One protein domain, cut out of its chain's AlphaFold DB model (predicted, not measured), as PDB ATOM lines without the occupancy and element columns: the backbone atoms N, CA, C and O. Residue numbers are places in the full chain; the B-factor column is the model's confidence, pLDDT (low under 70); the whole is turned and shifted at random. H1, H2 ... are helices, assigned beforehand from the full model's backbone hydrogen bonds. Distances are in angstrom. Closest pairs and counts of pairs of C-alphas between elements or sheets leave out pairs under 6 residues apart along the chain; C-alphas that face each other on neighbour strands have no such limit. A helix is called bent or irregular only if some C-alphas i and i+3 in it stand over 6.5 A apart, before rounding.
ATOM      1  N   SER A   2     126.546 151.195 110.179       78.69
ATOM      2  CA  SER A   2     125.248 150.621 110.603       78.69
ATOM      3  C   SER A   2     124.450 151.434 111.647       78.69
ATOM      4  O   SER A   2     123.302 151.762 111.399       78.69
ATOM      5  N   GLN A   3     125.044 151.872 112.767       81.69
ATOM      6  CA  GLN A   3     124.311 152.663 113.782       81.69
ATOM      7  C   GLN A   3     123.921 154.094 113.348       81.69
ATOM      8  O   GLN A   3     123.044 154.699 113.961       81.69
ATOM      9  N   ILE A   4     124.603 154.662 112.349       79.62
ATOM     10  CA  ILE A   4     124.250 155.958 111.744       79.62
ATOM     11  C   ILE A   4     123.075 155.759 110.785       79.62
ATOM     12  O   ILE A   4     122.108 156.510 110.845       79.62
ATOM     13  N   GLU A   5     123.135 154.716 109.957       76.62
ATOM     14  CA  GLU A   5     122.085 154.363 108.991       76.62
ATOM     15  C   GLU A   5     120.771 153.987 109.686       76.62
ATOM     16  O   GLU A   5     119.700 154.358 109.220       76.62
ATOM     17  N   THR A   6     120.835 153.326 110.847       82.38
ATOM     18  CA  THR A   6     119.647 152.995 111.650       82.38
ATOM     19  C   THR A   6     119.159 154.147 112.535       82.38
ATOM     20  O   THR A   6     118.269 153.947 113.359       82.38
ATOM     21  N   GLY A   7     119.765 155.338 112.442       76.50
ATOM     22  CA  GLY A   7     119.369 156.523 113.214       76.50
ATOM     23  C   GLY A   7     119.708 156.478 114.711       76.50
ATOM     24  O   GLY A   7     119.410 157.425 115.434       76.50
ATOM     25  N   VAL A   8     120.372 155.417 115.186       81.06
ATOM     26  CA  VAL A   8     120.745 155.230 116.602       81.06
ATOM     27  C   VAL A   8     121.811 156.234 117.036       81.06
ATOM     28  O   VAL A   8     121.843 156.666 118.188       81.06
ATOM     29  N   LYS A   9     122.700 156.627 116.121       84.06
ATOM     30  CA  LYS A   9     123.785 157.560 116.405       84.06
ATOM     31  C   LYS A   9     123.843 158.656 115.358       84.06
ATOM     32  O   LYS A   9     124.100 158.388 114.188       84.06
ATOM     33  N   ARG A  10     123.722 159.911 115.794       83.06
ATOM     34  CA  ARG A  10     124.014 161.043 114.912       83.06
ATOM     35  C   ARG A  10     125.525 161.152 114.666       83.06
ATOM     36  O   ARG A  10     126.308 161.090 115.621       83.06
ATOM     37  N   PRO A  11     125.958 161.292 113.404       85.19
ATOM     38  CA  PRO A  11     127.361 161.487 113.084       85.19
ATOM     39  C   PRO A  11     127.859 162.813 113.669       85.19
ATOM     40  O   PRO A  11     127.172 163.830 113.638       85.19
ATOM     41  N   SER A  12     129.078 162.800 114.211       90.00
ATOM     42  CA  SER A  12     129.744 164.033 114.638       90.00
ATOM     43  C   SER A  12     130.124 164.886 113.427       90.00
ATOM     44  O   SER A  12     130.302 164.349 112.333       90.00
ATOM     45  N   GLN A  13     130.390 166.179 113.624       88.56
ATOM     46  CA  GLN A  13     130.809 167.041 112.514       88.56
ATOM     47  C   GLN A  13     132.122 166.594 111.860       88.56
ATOM     48  O   GLN A  13     132.302 166.697 110.649       88.56
ATOM     49  N   ARG A  14     133.027 165.992 112.642       91.94
ATOM     50  CA  ARG A  14     134.241 165.355 112.112       91.94
ATOM     51  C   ARG A  14     133.918 164.143 111.235       91.94
ATOM     52  O   ARG A  14     134.615 163.900 110.256       91.94
ATOM     53  N   THR A  15     132.902 163.365 111.601       90.12
ATOM     54  CA  THR A  15     132.438 162.216 110.813       90.12
ATOM     55  C   THR A  15     131.772 162.683 109.522       90.12
ATOM     56  O   THR A  15     132.108 162.152 108.472       90.12
ATOM     57  N   MET A  16     130.921 163.713 109.586       91.06
ATOM     58  CA  MET A  16     130.283 164.317 108.409       91.06
ATOM     59  C   MET A  16     131.310 164.794 107.387       91.06
ATOM     60  O   MET A  16     131.234 164.405 106.230       91.06
ATOM     61  N   LYS A  17     132.352 165.504 107.833       90.25
ATOM     62  CA  LYS A  17     133.475 165.910 106.973       90.25
ATOM     63  C   LYS A  17     134.125 164.748 106.233       90.25
ATOM     64  O   LYS A  17     134.399 164.851 105.045       90.25
ATOM     65  N   LYS A  18     134.376 163.637 106.932       92.12
ATOM     66  CA  LYS A  18     134.971 162.440 106.322       92.12
ATOM     67  C   LYS A  18     134.041 161.792 105.300       92.12
ATOM     68  O   LYS A  18     134.529 161.329 104.280       92.12
ATOM     69  N   ILE A  19     132.738 161.756 105.581       89.00
ATOM     70  CA  ILE A  19     131.724 161.222 104.665       89.00
ATOM     71  C   ILE A  19     131.684 162.082 103.399       89.00
ATOM     72  O   ILE A  19     131.918 161.566 102.316       89.00
ATOM     73  N   CYS A  20     131.484 163.392 103.540       89.38
ATOM     74  CA  CYS A  20     131.415 164.322 102.413       89.38
ATOM     75  C   CYS A  20     132.694 164.306 101.568       89.38
ATOM     76  O   CYS A  20     132.606 164.276 100.349       89.38
ATOM     77  N   ALA A  21     133.872 164.230 102.197       89.75
ATOM     78  CA  ALA A  21     135.137 164.095 101.476       89.75
ATOM     79  C   ALA A  21     135.246 162.775 100.694       89.75
ATOM     80  O   ALA A  21     135.777 162.773  99.592       89.75
ATOM     81  N   ALA A  22     134.750 161.663 101.243       90.69
ATOM     82  CA  ALA A  22     134.797 160.360 100.575       90.69
ATOM     83  C   ALA A  22     133.844 160.264  99.374       90.69
ATOM     84  O   ALA A  22     134.120 159.515  98.445       90.69
ATOM     85  N   PHE A  23     132.737 161.006  99.405       85.56
ATOM     86  CA  PHE A  23     131.785 161.099  98.297       85.56
ATOM     87  C   PHE A  23     132.037 162.316  97.392       85.56
ATOM     88  O   PHE A  23     131.248 162.557  96.487       85.56
ATOM     89  N   GLU A  24     133.093 163.093  97.658       87.25
ATOM     90  CA  GLU A  24     133.443 164.311  96.911       87.25
ATOM     91  C   GLU A  24     132.294 165.343  96.845       87.25
ATOM     92  O   GLU A  24     132.138 166.098  95.891       87.25
ATOM     93  N   LEU A  25     131.495 165.413  97.915       84.75
ATOM     94  CA  LEU A  25     130.317 166.273  98.019       84.75
ATOM     95  C   LEU A  25     130.619 167.504  98.883       84.75
ATOM     96  O   LEU A  25     131.205 167.372  99.966       84.75
ATOM     97  N   PRO A  26     130.107 168.692  98.531       88.00
ATOM     98  CA  PRO A  26     129.999 169.789  99.483       88.00
ATOM     99  C   PRO A  26     129.057 169.430 100.645       88.00
ATOM    100  O   PRO A  26     127.948 168.939 100.428       88.00
ATOM    101  N   GLU A  27     129.446 169.742 101.891       88.62
ATOM    102  CA  GLU A  27     128.600 169.508 103.081       88.62
ATOM    103  C   GLU A  27     127.208 170.152 102.938       88.62
ATOM    104  O   GLU A  27     126.204 169.560 103.330       88.62
ATOM    105  N   SER A  28     127.139 171.349 102.347       88.06
ATOM    106  CA  SER A  28     125.892 172.090 102.139       88.06
ATOM    107  C   SER A  28     124.876 171.318 101.304       88.06
ATOM    108  O   SER A  28     123.695 171.337 101.633       88.06
ATOM    109  N   VAL A  29     125.324 170.610 100.267       88.94
ATOM    110  CA  VAL A  29     124.453 169.811  99.398       88.94
ATOM    111  C   VAL A  29     123.810 168.680 100.194       88.94
ATOM    112  O   VAL A  29     122.597 168.500 100.131       88.94
ATOM    113  N   LEU A  30     124.597 167.972 101.008       87.44
ATOM    114  CA  LEU A  30     124.087 166.887 101.842       87.44
ATOM    115  C   LEU A  30     123.046 167.386 102.854       87.44
ATOM    116  O   LEU A  30     122.023 166.735 103.054       87.44
ATOM    117  N   TYR A  31     123.274 168.553 103.463       88.62
ATOM    118  CA  TYR A  31     122.298 169.150 104.374       88.62
ATOM    119  C   TYR A  31     121.023 169.592 103.659       88.62
ATOM    120  O   TYR A  31     119.943 169.281 104.143       88.62
ATOM    121  N   ILE A  32     121.134 170.264 102.510       89.62
ATOM    122  CA  ILE A  32     119.984 170.732 101.722       89.62
ATOM    123  C   ILE A  32     119.108 169.556 101.286       89.62
ATOM    124  O   ILE A  32     117.896 169.601 101.464       89.62
ATOM    125  N   LEU A  33     119.712 168.491 100.750       86.38
ATOM    126  CA  LEU A  33     118.976 167.315 100.277       86.38
ATOM    127  C   LEU A  33     118.398 166.473 101.422       86.38
ATOM    128  O   LEU A  33     117.438 165.736 101.214       86.38
ATOM    129  N   GLY A  34     118.980 166.573 102.618       86.69
ATOM    130  CA  GLY A  34     118.509 165.890 103.819       86.69
ATOM    131  C   GLY A  34     117.478 166.666 104.640       86.69
ATOM    132  O   GLY A  34     116.983 166.113 105.620       86.69
ATOM    133  N   MET A  35     117.171 167.923 104.291       89.00
ATOM    134  CA  MET A  35     116.180 168.723 105.017       89.00
ATOM    135  C   MET A  35     114.771 168.146 104.862       89.00
ATOM    136  O   MET A  35     114.341 167.790 103.766       89.00
ATOM    137  N   GLN A  36     114.030 168.120 105.968       86.50
ATOM    138  CA  GLN A  36     112.613 167.774 106.013       86.50
ATOM    139  C   GLN A  36     111.784 168.983 106.463       86.50
ATOM    140  O   GLN A  36     112.273 169.863 107.172       86.50
ATOM    141  N   ASP A  37     110.490 169.012 106.134       85.38
ATOM    142  CA  ASP A  37     109.577 170.094 106.554       85.38
ATOM    143  C   ASP A  37     109.510 170.267 108.084       85.38
ATOM    144  O   ASP A  37     109.212 171.348 108.604       85.38
ATOM    145  N   THR A  38     109.794 169.194 108.825       88.56
ATOM    146  CA  THR A  38     109.872 169.191 110.289       88.56
ATOM    147  C   THR A  38     111.079 169.946 110.835       88.56
ATOM    148  O   THR A  38     111.029 170.393 111.979       88.56
ATOM    149  N   ASP A  39     112.130 170.135 110.035       87.56
ATOM    150  CA  ASP A  39     113.329 170.887 110.424       87.56
ATOM    151  C   ASP A  39     113.128 172.407 110.304       87.56
ATOM    152  O   ASP A  39     113.953 173.196 110.772       87.56
ATOM    153  N   VAL A  40     112.018 172.839 109.694       89.88
ATOM    154  CA  VAL A  40     111.714 174.246 109.432       89.88
ATOM    155  C   VAL A  40     110.778 174.801 110.515       89.88
ATOM    156  O   VAL A  40     109.650 174.318 110.670       89.88
ATOM    157  N   PRO A  41     111.186 175.861 111.244       93.81
ATOM    158  CA  PRO A  41     110.316 176.539 112.198       93.81
ATOM    159  C   PRO A  41     109.026 177.025 111.535       93.81
ATOM    160  O   PRO A  41     109.063 177.545 110.419       93.81
ATOM    161  N   ALA A  42     107.895 176.933 112.243       92.00
ATOM    162  CA  ALA A  42     106.579 177.286 111.699       92.00
ATOM    163  C   ALA A  42     106.538 178.692 111.071       92.00
ATOM    164  O   ALA A  42     105.972 178.868 109.999       92.00
ATOM    165  N   SER A  43     107.226 179.665 111.677       94.62
ATOM    166  CA  SER A  43     107.317 181.049 111.189       94.62
ATOM    167  C   SER A  43     108.051 181.222 109.854       94.62
ATOM    168  O   SER A  43     108.027 182.311 109.290       94.62
ATOM    169  N   LYS A  44     108.731 180.185 109.353       92.94
ATOM    170  CA  LYS A  44     109.524 180.219 108.115       92.94
ATOM    171  C   LYS A  44     109.020 179.251 107.043       92.94
ATOM    172  O   LYS A  44     109.623 179.193 105.973       92.94
ATOM    173  N   ARG A  45     107.941 178.503 107.303       91.38
ATOM    174  CA  ARG A  45     107.440 177.464 106.386       91.38
ATOM    175  C   ARG A  45     106.968 178.019 105.051       91.38
ATOM    176  O   ARG A  45     107.300 177.431 104.034       91.38
ATOM    177  N   ASP A  46     106.288 179.161 105.041       92.62
ATOM    178  CA  ASP A  46     105.788 179.752 103.793       92.62
ATOM    179  C   ASP A  46     106.937 180.151 102.857       92.62
ATOM    180  O   ASP A  46     106.926 179.858 101.663       92.62
ATOM    181  N   ILE A  47     107.985 180.759 103.423       93.19
ATOM    182  CA  ILE A  47     109.201 181.131 102.687       93.19
ATOM    183  C   ILE A  47     109.937 179.875 102.213       93.19
ATOM    184  O   ILE A  47     110.402 179.815 101.077       93.19
ATOM    185  N   TYR A  48     110.039 178.862 103.075       91.81
ATOM    186  CA  TYR A  48     110.664 177.594 102.727       91.81
ATOM    187  C   TYR A  48     109.925 176.894 101.581       91.81
ATOM    188  O   TYR A  48     110.561 176.544 100.596       91.81
ATOM    189  N   ALA A  49     108.599 176.776 101.643       91.19
ATOM    190  CA  ALA A  49     107.788 176.155 100.596       91.19
ATOM    191  C   ALA A  49     107.935 176.866  99.240       91.19
ATOM    192  O   ALA A  49     107.898 176.222  98.194       91.19
ATOM    193  N   MET A  50     108.146 178.186  99.257       93.19
ATOM    194  CA  MET A  50     108.376 178.974  98.048       93.19
ATOM    195  C   MET A  50     109.780 178.773  97.455       93.19
ATOM    196  O   MET A  50     109.925 178.700  96.238       93.19
ATOM    197  N   LEU A  51     110.824 178.722  98.290       91.69
ATOM    198  CA  LEU A  51     112.221 178.763  97.832       91.69
ATOM    199  C   LEU A  51     112.880 177.387  97.720       91.69
ATOM    200  O   LEU A  51     113.741 177.184  96.861       91.69
ATOM    201  N   PHE A  52     112.507 176.453  98.594       91.69
ATOM    202  CA  PHE A  52     113.154 175.152  98.716       91.69
ATOM    203  C   PHE A  52     113.170 174.350  97.409       91.69
ATOM    204  O   PHE A  52     114.247 173.850  97.085       91.69
ATOM    205  N   PRO A  53     112.092 174.287  96.595       91.25
ATOM    206  CA  PRO A  53     112.126 173.540  95.335       91.25
ATOM    207  C   PRO A  53     113.246 174.005  94.390       91.25
ATOM    208  O   PRO A  53     113.955 173.188  93.801       91.25
ATOM    209  N   SER A  54     113.462 175.319  94.294       92.50
ATOM    210  CA  SER A  54     114.520 175.906  93.464       92.50
ATOM    211  C   SER A  54     115.913 175.609  94.020       92.50
ATOM    212  O   SER A  54     116.823 175.256  93.270       92.50
ATOM    213  N   ILE A  55     116.083 175.716  95.343       90.69
ATOM    214  CA  ILE A  55     117.352 175.419  96.025       90.69
ATOM    215  C   ILE A  55     117.703 173.933  95.883       90.69
ATOM    216  O   ILE A  55     118.845 173.595  95.576       90.69
ATOM    217  N   GLN A  56     116.723 173.048  96.062       89.56
ATOM    218  CA  GLN A  56     116.881 171.606  95.913       89.56
ATOM    219  C   GLN A  56     117.255 171.237  94.476       89.56
ATOM    220  O   GLN A  56     118.187 170.463  94.270       89.56
ATOM    221  N   SER A  57     116.582 171.823  93.479       88.62
ATOM    222  CA  SER A  57     116.914 171.609  92.066       88.62
ATOM    223  C   SER A  57     118.357 172.013  91.754       88.62
ATOM    224  O   SER A  57     119.063 171.276  91.070       88.62
ATOM    225  N   LEU A  58     118.813 173.158  92.273       88.06
ATOM    226  CA  LEU A  58     120.193 173.612  92.095       88.06
ATOM    227  C   LEU A  58     121.190 172.652  92.760       88.06
ATOM    228  O   LEU A  58     122.185 172.273  92.148       88.06
ATOM    229  N   ALA A  59     120.908 172.225  93.994       87.50
ATOM    230  CA  ALA A  59     121.752 171.281  94.718       87.50
ATOM    231  C   ALA A  59     121.863 169.931  93.989       87.50
ATOM    232  O   ALA A  59     122.957 169.378  93.904       87.50
ATOM    233  N   LEU A  60     120.765 169.424  93.415       85.19
ATOM    234  CA  LEU A  60     120.779 168.207  92.600       85.19
ATOM    235  C   LEU A  60     121.639 168.376  91.346       85.19
ATOM    236  O   LEU A  60     122.468 167.513  91.071       85.19
ATOM    237  N   GLN A  61     121.506 169.499  90.635       84.44
ATOM    238  CA  GLN A  61     122.312 169.780  89.443       84.44
ATOM    239  C   GLN A  61     123.816 169.781  89.735       84.44
ATOM    240  O   GLN A  61     124.589 169.277  88.923       84.44
ATOM    241  N   MET A  62     124.233 170.290  90.899       78.88
ATOM    242  CA  MET A  62     125.642 170.285  91.312       78.88
ATOM    243  C   MET A  62     126.205 168.869  91.486       78.88
ATOM    244  O   MET A  62     127.376 168.649  91.202       78.88
ATOM    245  N   VAL A  63     125.384 167.915  91.931       77.25
ATOM    246  CA  VAL A  63     125.798 166.511  92.084       77.25
ATOM    247  C   VAL A  63     125.730 165.783  90.745       77.25
ATOM    248  O   VAL A  63     126.633 165.029  90.400       77.25
ATOM    249  N   THR A  64     124.680 166.009  89.954       71.19
ATOM    250  CA  THR A  64     124.501 165.292  88.687       71.19
ATOM    251  C   THR A  64     125.472 165.753  87.606       71.19
ATOM    252  O   THR A  64     125.902 164.925  86.816       71.19
ATOM    253  N   ALA A  65     125.856 167.035  87.566       60.03
ATOM    254  CA  ALA A  65     126.734 167.566  86.518       60.03
ATOM    255  C   ALA A  65     128.148 166.949  86.522       60.03
ATOM    256  O   ALA A  65     128.752 166.819  85.461       60.03
ATOM    257  N   GLU A  66     128.651 166.521  87.684       55.25
ATOM    258  CA  GLU A  66     129.935 165.810  87.817       55.25
ATOM    259  C   GLU A  66     129.767 164.275  87.696       55.25
ATOM    260  O   GLU A  66     130.681 163.578  87.255       55.25
ATOM    261  N   HIS A  67     128.578 163.731  88.005       53.06
ATOM    262  CA  HIS A  67     128.321 162.283  88.090       53.06
ATOM    263  C   HIS A  67     127.492 161.664  86.945       53.06
ATOM    264  O   HIS A  67     127.190 160.471  87.018       53.06
ATOM    265  N   THR A  68     127.169 162.380  85.857       47.44
ATOM    266  CA  THR A  68     126.436 161.814  84.693       47.44
ATOM    267  C   THR A  68     127.064 160.519  84.148       47.44
ATOM    268  O   THR A  68     126.345 159.626  83.710       47.44
ATOM    269  N   LYS A  69     128.385 160.325  84.287       46.44
ATOM    270  CA  LYS A  69     129.064 159.072  83.892       46.44
ATOM    271  C   LYS A  69     128.662 157.826  84.701       46.44
ATOM    272  O   LYS A  69     128.985 156.726  84.275       46.44
ATOM    273  N   LEU A  70     127.999 157.971  85.853       49.62
ATOM    274  CA  LEU A  70     127.544 156.848  86.688       49.62
ATOM    275  C   LEU A  70     126.088 156.440  86.417       49.62
ATOM    276  O   LEU A  70     125.711 155.324  86.759       49.62
ATOM    277  N   LEU A  71     125.276 157.316  85.812       49.47
ATOM    278  CA  LEU A  71     123.857 157.049  85.529       49.47
ATOM    279  C   LEU A  71     123.608 156.560  84.092       49.47
ATOM    280  O   LEU A  71     122.566 155.973  83.827       49.47
TER     281      LEU A  71
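What this domain is: This is residues 2 to 71 of the 76 residues of the protein "HTH cro/C1-type domain-containing protein" of Bacteroidetes bacterium 46-16 (UniProt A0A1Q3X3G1). One long helix, H4, takes H3 against residues 55 to 60, while H2 stands across H3's beginning and residues 4 to 10 stick out, H1 touching no helix. The printed part has 70 residues, all helix by class, in the order H1, H2, H3, H4, with no named strand. It is loose, with a radius of gyration of the C-alphas of 14.3 A and spans of 35 by 33 by 19 A.

Where its parts are: H1, residues 2 to 5, begins at C-alpha (125.248, 150.621, 110.603). H2 is residues 13 to 22, 14.3 A; H3 is residues 27 to 34, 10.7 A. H4, residues 42 to 71, 37.3 A, ends at C-alpha (123.857, 157.049, 85.529); it has a kink of 63 degrees near residue 65 and is irregular, C-alphas 66 and 69 being 7.8 A apart.

How they stand to each other: H3 touches H4, closest C-alphas Val 29 and Ala 59, 5.6 A. They run opposite ways at a steep tilt of 67 degrees, only just short of perpendicular. H2 touches H3, closest C-alphas Cys 20 and Glu 27, 5.9 A, about perpendicular at 86 degrees. H2 and H4 are apart. Every O i to N i+4 pair is within hydrogen-bond range in H2 and H3, 18 of 26 in H4; H1 is too short for one.

The domain as a whole: The C-alphas farthest apart, Ser 43 and Lys 69, are 41.2 A apart. The printed part has no cut and no long link. Residues 65 to 71 have pLDDT under 70.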